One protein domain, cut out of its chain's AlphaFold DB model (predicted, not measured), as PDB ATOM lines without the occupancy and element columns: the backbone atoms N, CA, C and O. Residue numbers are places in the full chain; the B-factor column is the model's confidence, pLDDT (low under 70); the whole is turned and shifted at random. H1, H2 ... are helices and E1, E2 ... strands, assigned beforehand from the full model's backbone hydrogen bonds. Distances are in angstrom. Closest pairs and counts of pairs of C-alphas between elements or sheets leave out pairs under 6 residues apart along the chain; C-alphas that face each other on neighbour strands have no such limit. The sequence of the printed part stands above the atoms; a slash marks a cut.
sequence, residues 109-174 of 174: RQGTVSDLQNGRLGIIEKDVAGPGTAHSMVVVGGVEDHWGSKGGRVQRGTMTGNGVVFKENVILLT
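This is residues 109 to 174 of the 174 residues of the protein "Type III secretion effector protein" of Pseudomonas fluorescens (UniProt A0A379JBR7). One strongly twisted sheet of six antiparallel strands, in the order E1, E8, E2, E3, E4, E5, has the short helix H1 over one face, and a small hairpin, E6 and E7, makes one end of the long axis. The printed part has 66 residues, with one named helix and eight named strands in the order E1, H1, E2, E3, E4, E5, E6, E7, E8. The class is mostly strand, and the whole is compact, with a radius of gyration of the C-alphas of 11.1 A and spans of 31 by 25 by 15 A.

E1, residues 109 to 111, is an edge strand beside E8, residues 170 to 173, with N 111 and O 170 within hydrogen-bond range at 2.9 A. H1, residues 113 to 117, is on the sheet at a height of 7.6 A, only just over E2, residues 122 to 127, where 3 of its C-alphas fall; the closest C-alphas of H1 and E2 are those of Leu 116 and Gly 122, 6.7 A apart. In H1 every O i to N i+4 pair is within hydrogen-bond range. E1, H1 and E2 form a split strand-helix-strand unit, two strands running the same way with E8 between them, and its crossover is right-handed. N 123 of E2 and O 171 of E8 are 2.8 A apart. E2, E3 at residues 134 to 140, E4 at 143 to 146 and E5 at 149 to 153 form a meander, each strand the antiparallel neighbour of the one before; N 137 and O 124, N 145 and O 138, and N 151 and O 144 are each 2.8 A apart. E6, residues 159 to 161, and E7, residues 164 to 166, form a hairpin with N 166 and O 159 at 2.8 A. The closest C-alphas of E2 and E6, Lys 126 and Met 159, are 4.5 A apart, while E2 and E7 are apart.

E1 begins at C-alpha 109, (85.689, 67.467, 29.507). E2 measures 16.8 A, E3 19.1 A and E5 12.8 A from first to last C-alpha. E8 ends at C-alpha 173, (90.090, 66.643, 24.539).

The two C-alphas farthest apart, those of Gly 141 and Gly 163, are 32.0 A apart. The printed part has no cut and no long link, and no printed residue is under 70 in pLDDT.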
ATOM      1  N   ARG A 109      86.937  67.820  28.824       93.12
ATOM      2  CA  ARG A 109      85.689  67.467  29.507       93.12
ATOM      3  C   ARG A 109      85.745  66.050  30.047       93.12
ATOM      4  O   ARG A 109      86.463  65.212  29.505       93.12
ATOM      5  N   GLN A 110      84.925  65.767  31.054       92.31
ATOM      6  CA  GLN A 110      84.665  64.386  31.446       92.31
ATOM      7  C   GLN A 110      84.034  63.632  30.266       92.31
ATOM      8  O   GLN A 110      83.188  64.173  29.537       92.31
ATOM      9  N   GLY A 111      84.463  62.394  30.070       92.62
ATOM     10  CA  GLY A 111      83.910  61.489  29.075       92.62
ATOM     11  C   GLY A 111      83.681  60.094  29.624       92.62
ATOM     12  O   GLY A 111      83.707  59.869  30.831       92.62
ATOM     13  N   THR A 112      83.472  59.169  28.699       93.62
ATOM     14  CA  THR A 112      83.234  57.752  28.975       93.62
ATOM     15  C   THR A 112      84.237  56.877  28.232       93.62
ATOM     16  O   THR A 112      84.880  57.302  27.269       93.62
ATOM     17  N   VAL A 113      84.339  55.608  28.627       94.06
ATOM     18  CA  VAL A 113      85.131  54.627  27.867       94.06
ATOM     19  C   VAL A 113      84.582  54.468  26.444       94.06
ATOM     20  O   VAL A 113      85.357  54.338  25.500       94.06
ATOM     21  N   SER A 114      83.259  54.549  26.275       94.94
ATOM     22  CA  SER A 114      82.600  54.465  24.966       94.94
ATOM     23  C   SER A 114      83.033  55.593  24.025       94.94
ATOM     24  O   SER A 114      83.327  55.344  22.857       94.94
ATOM     25  N   ASP A 115      83.168  56.828  24.523       96.25
ATOM     26  CA  ASP A 115      83.697  57.943  23.726       96.25
ATOM     27  C   ASP A 115      85.072  57.600  23.131       96.25
ATOM     28  O   ASP A 115      85.309  57.792  21.934       96.25
ATOM     29  N   LEU A 116      85.966  57.050  23.958       95.94
ATOM     30  CA  LEU A 116      87.303  56.640  23.534       95.94
ATOM     31  C   LEU A 116      87.248  55.481  22.531       95.94
ATOM     32  O   LEU A 116      87.948  55.511  21.519       95.94
ATOM     33  N   GLN A 117      86.388  54.484  22.758       95.31
ATOM     34  CA  GLN A 117      86.181  53.358  21.833       95.31
ATOM     35  C   GLN A 117      85.687  53.810  20.456       95.31
ATOM     36  O   GLN A 117      86.073  53.215  19.446       95.31
ATOM     37  N   ASN A 118      84.897  54.884  20.426       95.50
ATOM     38  CA  ASN A 118      84.408  55.547  19.219       95.50
ATOM     39  C   ASN A 118      85.437  56.507  18.591       95.50
ATOM     40  O   ASN A 118      85.119  57.247  17.663       95.50
ATOM     41  N   GLY A 119      86.683  56.491  19.070       93.50
ATOM     42  CA  GLY A 119      87.809  57.187  18.455       93.50
ATOM     43  C   GLY A 119      88.018  58.623  18.926       93.50
ATOM     44  O   GLY A 119      88.866  59.316  18.357       93.50
ATOM     45  N   ARG A 120      87.301  59.086  19.960       95.00
ATOM     46  CA  ARG A 120      87.609  60.374  20.598       95.00
ATOM     47  C   ARG A 120      89.007  60.313  21.219       95.00
ATOM     48  O   ARG A 120      89.368  59.322  21.847       95.00
ATOM     49  N   LEU A 121      89.771  61.391  21.056       93.94
ATOM     50  CA  LEU A 121      91.055  61.566  21.730       93.94
ATOM     51  C   LEU A 121      90.821  61.893  23.207       93.94
ATOM     52  O   LEU A 121      90.020  62.776  23.534       93.94
ATOM     53  N   GLY A 122      91.550  61.222  24.086       94.12
ATOM     54  CA  GLY A 122      91.479  61.483  25.514       94.12
ATOM     55  C   GLY A 122      92.516  60.709  26.301       94.12
ATOM     56  O   GLY A 122      93.393  60.060  25.736       94.12
ATOM     57  N   ILE A 123      92.391  60.789  27.615       93.62
ATOM     58  CA  ILE A 123      93.191  60.057  28.583       93.62
ATOM     59  C   ILE A 123      92.241  59.249  29.456       93.62
ATOM     60  O   ILE A 123      91.148  59.709  29.798       93.62
ATOM     61  N   ILE A 124      92.663  58.038  29.789       92.81
ATOM     62  CA  ILE A 124      91.982  57.155  30.724       92.81
ATOM     63  C   ILE A 124      92.901  56.867  31.907       92.81
ATOM     64  O   ILE A 124      94.067  56.531  31.712       92.81
ATOM     65  N   GLU A 125      92.375  56.980  33.121       90.31
ATOM     66  CA  GLU A 125      93.068  56.563  34.341       90.31
ATOM     67  C   GLU A 125      92.511  55.217  34.799       90.31
ATOM     68  O   GLU A 125      91.297  55.060  34.984       90.31
ATOM     69  N   LYS A 126      93.381  54.218  34.956       89.81
ATOM     70  CA  LYS A 126      92.968  52.879  35.390       89.81
ATOM     71  C   LYS A 126      94.067  52.131  36.121       89.81
ATOM     72  O   LYS A 126      95.244  52.347  35.860       89.81
ATOM     73  N   ASP A 127      93.668  51.193  36.968       89.88
ATOM     74  CA  ASP A 127      94.575  50.222  37.577       89.88
ATOM     75  C   ASP A 127      95.225  49.346  36.488       89.88
ATOM     76  O   ASP A 127      94.518  48.737  35.673       89.88
ATOM     77  N   VAL A 128      96.562  49.258  36.478       88.38
ATOM     78  CA  VAL A 128      97.310  48.487  35.459       88.38
ATOM     79  C   VAL A 128      97.889  47.166  35.972       88.38
ATOM     80  O   VAL A 128      98.066  46.242  35.183       88.38
ATOM     81  N   ALA A 129      98.124  47.037  37.280       88.00
ATOM     82  CA  ALA A 129      98.700  45.848  37.925       88.00
ATOM     83  C   ALA A 129      97.890  45.351  39.146       88.00
ATOM     84  O   ALA A 129      98.326  44.449  39.857       88.00
ATOM     85  N   GLY A 130      96.696  45.909  39.376       85.81
ATOM     86  CA  GLY A 130      95.820  45.592  40.510       85.81
ATOM     87  C   GLY A 130      95.311  46.845  41.235       85.81
ATOM     88  O   GLY A 130      95.671  47.959  40.853       85.81
ATOM     89  N   PRO A 131      94.469  46.697  42.270       87.38
ATOM     90  CA  PRO A 131      93.942  47.833  43.025       87.38
ATOM     91  C   PRO A 131      95.054  48.741  43.568       87.38
ATOM     92  O   PRO A 131      95.998  48.243  44.179       87.38
ATOM     93  N   GLY A 132      94.941  50.058  43.375       83.94
ATOM     94  CA  GLY A 132      95.934  51.018  43.876       83.94
ATOM     95  C   GLY A 132      97.124  51.243  42.947       83.94
ATOM     96  O   GLY A 132      98.097  51.867  43.358       83.94
ATOM     97  N   THR A 133      97.069  50.746  41.709       87.44
ATOM     98  CA  THR A 133      98.165  50.856  40.727       87.44
ATOM     99  C   THR A 133      97.747  51.693  39.524       87.44
ATOM    100  O   THR A 133      98.030  51.358  38.375       87.44
ATOM    101  N   ALA A 134      96.982  52.747  39.785       86.62
ATOM    102  CA  ALA A 134      96.416  53.582  38.745       86.62
ATOM    103  C   ALA A 134      97.500  54.195  37.854       86.62
ATOM    104  O   ALA A 134      98.532  54.660  38.338       86.62
ATOM    105  N   HIS A 135      97.237  54.237  36.553       87.88
ATOM    106  CA  HIS A 135      98.067  54.959  35.608       87.88
ATOM    107  C   HIS A 135      97.228  55.656  34.540       87.88
ATOM    108  O   HIS A 135      96.155  55.175  34.161       87.88
ATOM    109  N   SER A 136      97.741  56.789  34.066       89.25
ATOM    110  CA  SER A 136      97.128  57.609  33.026       89.25
ATOM    111  C   SER A 136      97.646  57.185  31.658       89.25
ATOM    112  O   SER A 136      98.843  57.259  31.396       89.25
ATOM    113  N   MET A 137      96.742  56.780  30.771       91.06
ATOM    114  CA  MET A 137      97.075  56.329  29.419       91.06
ATOM    115  C   MET A 137      96.395  57.235  28.398       91.06
ATOM    116  O   MET A 137      95.175  57.419  28.457       91.06
ATOM    117  N   VAL A 138      97.143  57.776  27.434       92.44
ATOM    118  CA  VAL A 138      96.517  58.448  26.286       92.44
ATOM    119  C   VAL A 138      95.854  57.408  25.387       92.44
ATOM    120  O   VAL A 138      96.360  56.302  25.204       92.44
ATOM    121  N   VAL A 139      94.695  57.753  24.834       94.88
ATOM    122  CA  VAL A 139      93.933  56.895  23.931       94.88
ATOM    123  C   VAL A 139      93.704  57.622  22.619       94.88
ATOM    124  O   VAL A 139      93.044  58.662  22.567       94.88
ATOM    125  N   VAL A 140      94.234  57.046  21.541       93.81
ATOM    126  CA  VAL A 140      94.169  57.595  20.185       93.81
ATOM    127  C   VAL A 140      93.454  56.589  19.291       93.81
ATOM    128  O   VAL A 140      93.878  55.443  19.161       93.81
ATOM    129  N   GLY A 141      92.330  56.989  18.686       93.75
ATOM    130  CA  GLY A 141      91.556  56.097  17.812       93.75
ATOM    131  C   GLY A 141      91.055  54.823  18.514       93.75
ATOM    132  O   GLY A 141      90.944  53.772  17.884       93.75
ATOM    133  N   GLY A 142      90.804  54.900  19.826       95.62
ATOM    134  CA  GLY A 142      90.377  53.770  20.655       95.62
ATOM    135  C   GLY A 142      91.487  52.797  21.057       95.62
ATOM    136  O   GLY A 142      91.174  51.734  21.595       95.62
ATOM    137  N   VAL A 143      92.756  53.132  20.812       96.31
ATOM    138  CA  VAL A 143      93.927  52.345  21.224       96.31
ATOM    139  C   VAL A 143      94.697  53.103  22.294       96.31
ATOM    140  O   VAL A 143      94.976  54.289  22.130       96.31
ATOM    141  N   GLU A 144      95.015  52.421  23.387       95.19
ATOM    142  CA  GLU A 144      95.824  52.972  24.472       95.19
ATOM    143  C   GLU A 144      97.303  53.028  24.069       95.19
ATOM    144  O   GLU A 144      97.821  52.089  23.459       95.19
ATOM    145  N   ASP A 145      97.991  54.101  24.441       92.12
ATOM    146  CA  ASP A 145      99.451  54.147  24.491       92.12
ATOM    147  C   ASP A 145      99.924  53.631  25.849       92.12
ATOM    148  O   ASP A 145      99.468  54.101  26.888       92.12
ATOM    149  N   HIS A 146     100.806  52.638  25.830       89.69
ATOM    150  CA  HIS A 146     101.418  51.973  26.971       89.69
ATOM    151  C   HIS A 146     102.873  52.407  27.093       89.69
ATOM    152  O   HIS A 146     103.760  51.801  26.494       89.69
ATOM    153  N   TRP A 147     103.108  53.464  27.874       85.12
ATOM    154  CA  TRP A 147     104.444  53.992  28.177       85.12
ATOM    155  C   TRP A 147     105.266  54.319  26.915       85.12
ATOM    156  O   TRP A 147     106.454  54.002  26.827       85.12
ATOM    157  N   GLY A 148     104.623  54.926  25.914       83.31
ATOM    158  CA  GLY A 148     105.220  55.264  24.621       83.31
ATOM    159  C   GLY A 148     105.210  54.129  23.593       83.31
ATOM    160  O   GLY A 148     105.881  54.227  22.566       83.31
ATOM    161  N   SER A 149     104.497  53.033  23.864       86.75
ATOM    162  CA  SER A 149     104.300  51.919  22.933       86.75
ATOM    163  C   SER A 149     102.824  51.702  22.641       86.75
ATOM    164  O   SER A 149     101.975  51.828  23.513       86.75
ATOM    165  N   LYS A 150     102.490  51.284  21.420       90.56
ATOM    166  CA  LYS A 150     101.103  50.960  21.073       90.56
ATOM    167  C   LYS A 150     100.594  49.779  21.910       90.56
ATOM    168  O   LYS A 150     101.127  48.677  21.802       90.56
ATOM    169  N   GLY A 151      99.542  50.008  22.687       93.12
ATOM    170  CA  GLY A 151      98.863  48.998  23.487       93.12
ATOM    171  C   GLY A 151      97.651  48.380  22.784       93.12
ATOM    172  O   GLY A 151      97.569  48.280  21.554       93.12
ATOM    173  N   GLY A 152      96.692  47.934  23.598       93.06
ATOM    174  CA  GLY A 152      95.437  47.331  23.151       93.06
ATOM    175  C   GLY A 152      94.301  48.336  22.946       93.06
ATOM    176  O   GLY A 152      94.419  49.526  23.242       93.06
ATOM    177  N   ARG A 153      93.155  47.837  22.460       94.81
ATOM    178  CA  ARG A 153      91.914  48.623  22.449       94.81
ATOM    179  C   ARG A 153      91.505  48.967  23.878       94.81
ATOM    180  O   ARG A 153      91.579  48.108  24.754       94.81
ATOM    181  N   VAL A 154      91.018  50.185  24.082       94.00
ATOM    182  CA  VAL A 154      90.503  50.627  25.380       94.00
ATOM    183  C   VAL A 154      89.260  49.816  25.777       94.00
ATOM    184  O   VAL A 154      88.338  49.620  24.978       94.00
ATOM    185  N   GLN A 155      89.245  49.310  27.013       88.38
ATOM    186  CA  GLN A 155      88.179  48.421  27.509       88.38
ATOM    187  C   GLN A 155      87.489  48.929  28.774       88.38
ATOM    188  O   GLN A 155      86.274  48.800  28.891       88.38
ATOM    189  N   ARG A 156      88.245  49.472  29.735       86.12
ATOM    190  CA  ARG A 156      87.730  49.907  31.042       86.12
ATOM    191  C   ARG A 156      88.612  50.988  31.656       86.12
ATOM    192  O   ARG A 156      89.815  50.989  31.416       86.12
ATOM    193  N   GLY A 157      88.011  51.837  32.486       80.88
ATOM    194  CA  GLY A 157      88.661  52.947  33.196       80.88
ATOM    195  C   GLY A 157      88.459  52.874  34.704       80.88
ATOM    196  O   GLY A 157      88.054  53.861  35.308       80.88
ATOM    197  N   THR A 158      88.590  51.676  35.281       87.19
ATOM    198  CA  THR A 158      88.438  51.482  36.727       87.19
ATOM    199  C   THR A 158      89.761  51.763  37.419       87.19
ATOM    200  O   THR A 158      90.771  51.148  37.080       87.19
ATOM    201  N   MET A 159      89.722  52.642  38.409       86.19
ATOM    202  CA  MET A 159      90.831  52.967  39.295       86.19
ATOM    203  C   MET A 159      90.412  52.703  40.736       86.19
ATOM    204  O   MET A 159      89.287  53.030  41.123       86.19
ATOM    205  N   THR A 160      91.323  52.167  41.537       85.56
ATOM    206  CA  THR A 160      91.095  51.952  42.966       85.56
ATOM    207  C   THR A 160      92.125  52.732  43.771       85.56
ATOM    208  O   THR A 160      93.304  52.704  43.442       85.56
ATOM    209  N   GLY A 161      91.710  53.400  44.844       79.94
ATOM    210  CA  GLY A 161      92.616  54.115  45.747       79.94
ATOM    211  C   GLY A 161      91.974  54.337  47.110       79.94
ATOM    212  O   GLY A 161      90.809  54.714  47.183       79.94
ATOM    213  N   ASN A 162      92.706  54.067  48.197       78.12
ATOM    214  CA  ASN A 162      92.228  54.234  49.581       78.12
ATOM    215  C   ASN A 162      90.873  53.552  49.870       78.12
ATOM    216  O   ASN A 162      90.034  54.088  50.588       78.12
ATOM    217  N   GLY A 163      90.637  52.376  49.275       78.31
ATOM    218  CA  GLY A 163      89.376  51.635  49.415       78.31
ATOM    219  C   GLY A 163      88.209  52.179  48.578       78.31
ATOM    220  O   GLY A 163      87.115  51.622  48.636       78.31
ATOM    221  N   VAL A 164      88.426  53.227  47.778       81.94
ATOM    222  CA  VAL A 164      87.433  53.819  46.873       81.94
ATOM    223  C   VAL A 164      87.649  53.313  45.451       81.94
ATOM    224  O   VAL A 164      88.782  53.230  44.978       81.94
ATOM    225  N   VAL A 165      86.549  52.998  44.762       83.94
ATOM    226  CA  VAL A 165      86.543  52.633  43.341       83.94
ATOM    227  C   VAL A 165      85.998  53.796  42.526       83.94
ATOM    228  O   VAL A 165      84.837  54.182  42.669       83.94
ATOM    229  N   PHE A 166      86.819  54.300  41.618       81.94
ATOM    230  CA  PHE A 166      86.454  55.310  40.640       81.94
ATOM    231  C   PHE A 166      86.216  54.615  39.296       81.94
ATOM    232  O   PHE A 166      87.075  53.885  38.798       81.94
ATOM    233  N   LYS A 167      85.022  54.793  38.728       79.88
ATOM    234  CA  LYS A 167      84.643  54.206  37.437       79.88
ATOM    235  C   LYS A 167      84.688  55.276  36.356       79.88
ATOM    236  O   LYS A 167      84.238  56.390  36.586       79.88
ATOM    237  N   GLU A 168      85.160  54.886  35.176       75.44
ATOM    238  CA  GLU A 168      85.141  55.718  33.966       75.44
ATOM    239  C   GLU A 168      85.900  57.046  34.120       75.44
ATOM    240  O   GLU A 168      85.436  58.101  33.687       75.44
ATOM    241  N   ASN A 169      87.104  56.992  34.701       86.50
ATOM    242  CA  ASN A 169      87.994  58.151  34.788       86.50
ATOM    243  C   ASN A 169      88.576  58.490  33.417       86.50
ATOM    244  O   ASN A 169      89.694  58.106  33.073       86.50
ATOM    245  N   VAL A 170      87.772  59.177  32.615       92.38
ATOM    246  CA  VAL A 170      88.099  59.564  31.250       92.38
ATOM    247  C   VAL A 170      88.033  61.075  31.118       92.38
ATOM    248  O   VAL A 170      86.991  61.694  31.347       92.38
ATOM    249  N   ILE A 171      89.134  61.651  30.652       93.44
ATOM    250  CA  ILE A 171      89.214  63.046  30.230       93.44
ATOM    251  C   ILE A 171      89.336  63.072  28.712       93.44
ATOM    252  O   ILE A 171      90.256  62.495  28.140       93.44
ATOM    253  N   LEU A 172      88.408  63.745  28.041       93.81
ATOM    254  CA  LEU A 172      88.429  63.922  26.593       93.81
ATOM    255  C   LEU A 172      88.949  65.302  26.238       93.81
ATOM    256  O   LEU A 172      88.576  66.280  26.885       93.81
ATOM    257  N   LEU A 173      89.718  65.375  25.156       91.31
ATOM    258  CA  LEU A 173      90.090  66.643  24.539       91.31
ATOM    259  C   LEU A 173      88.945  67.118  23.619       91.31
ATOM    260  O   LEU A 173      88.284  66.300  22.953       91.31
ATOM    261  N   THR A 174      88.674  68.428  23.610       86.81
ATOM    262  CA  THR A 174      87.573  69.062  22.852       86.81
ATOM    263  C   THR A 174      88.043  69.892  21.658       86.81
ATOM    264  O   THR A 174      89.069  70.601  21.717       86.81
TER     265      THR A 174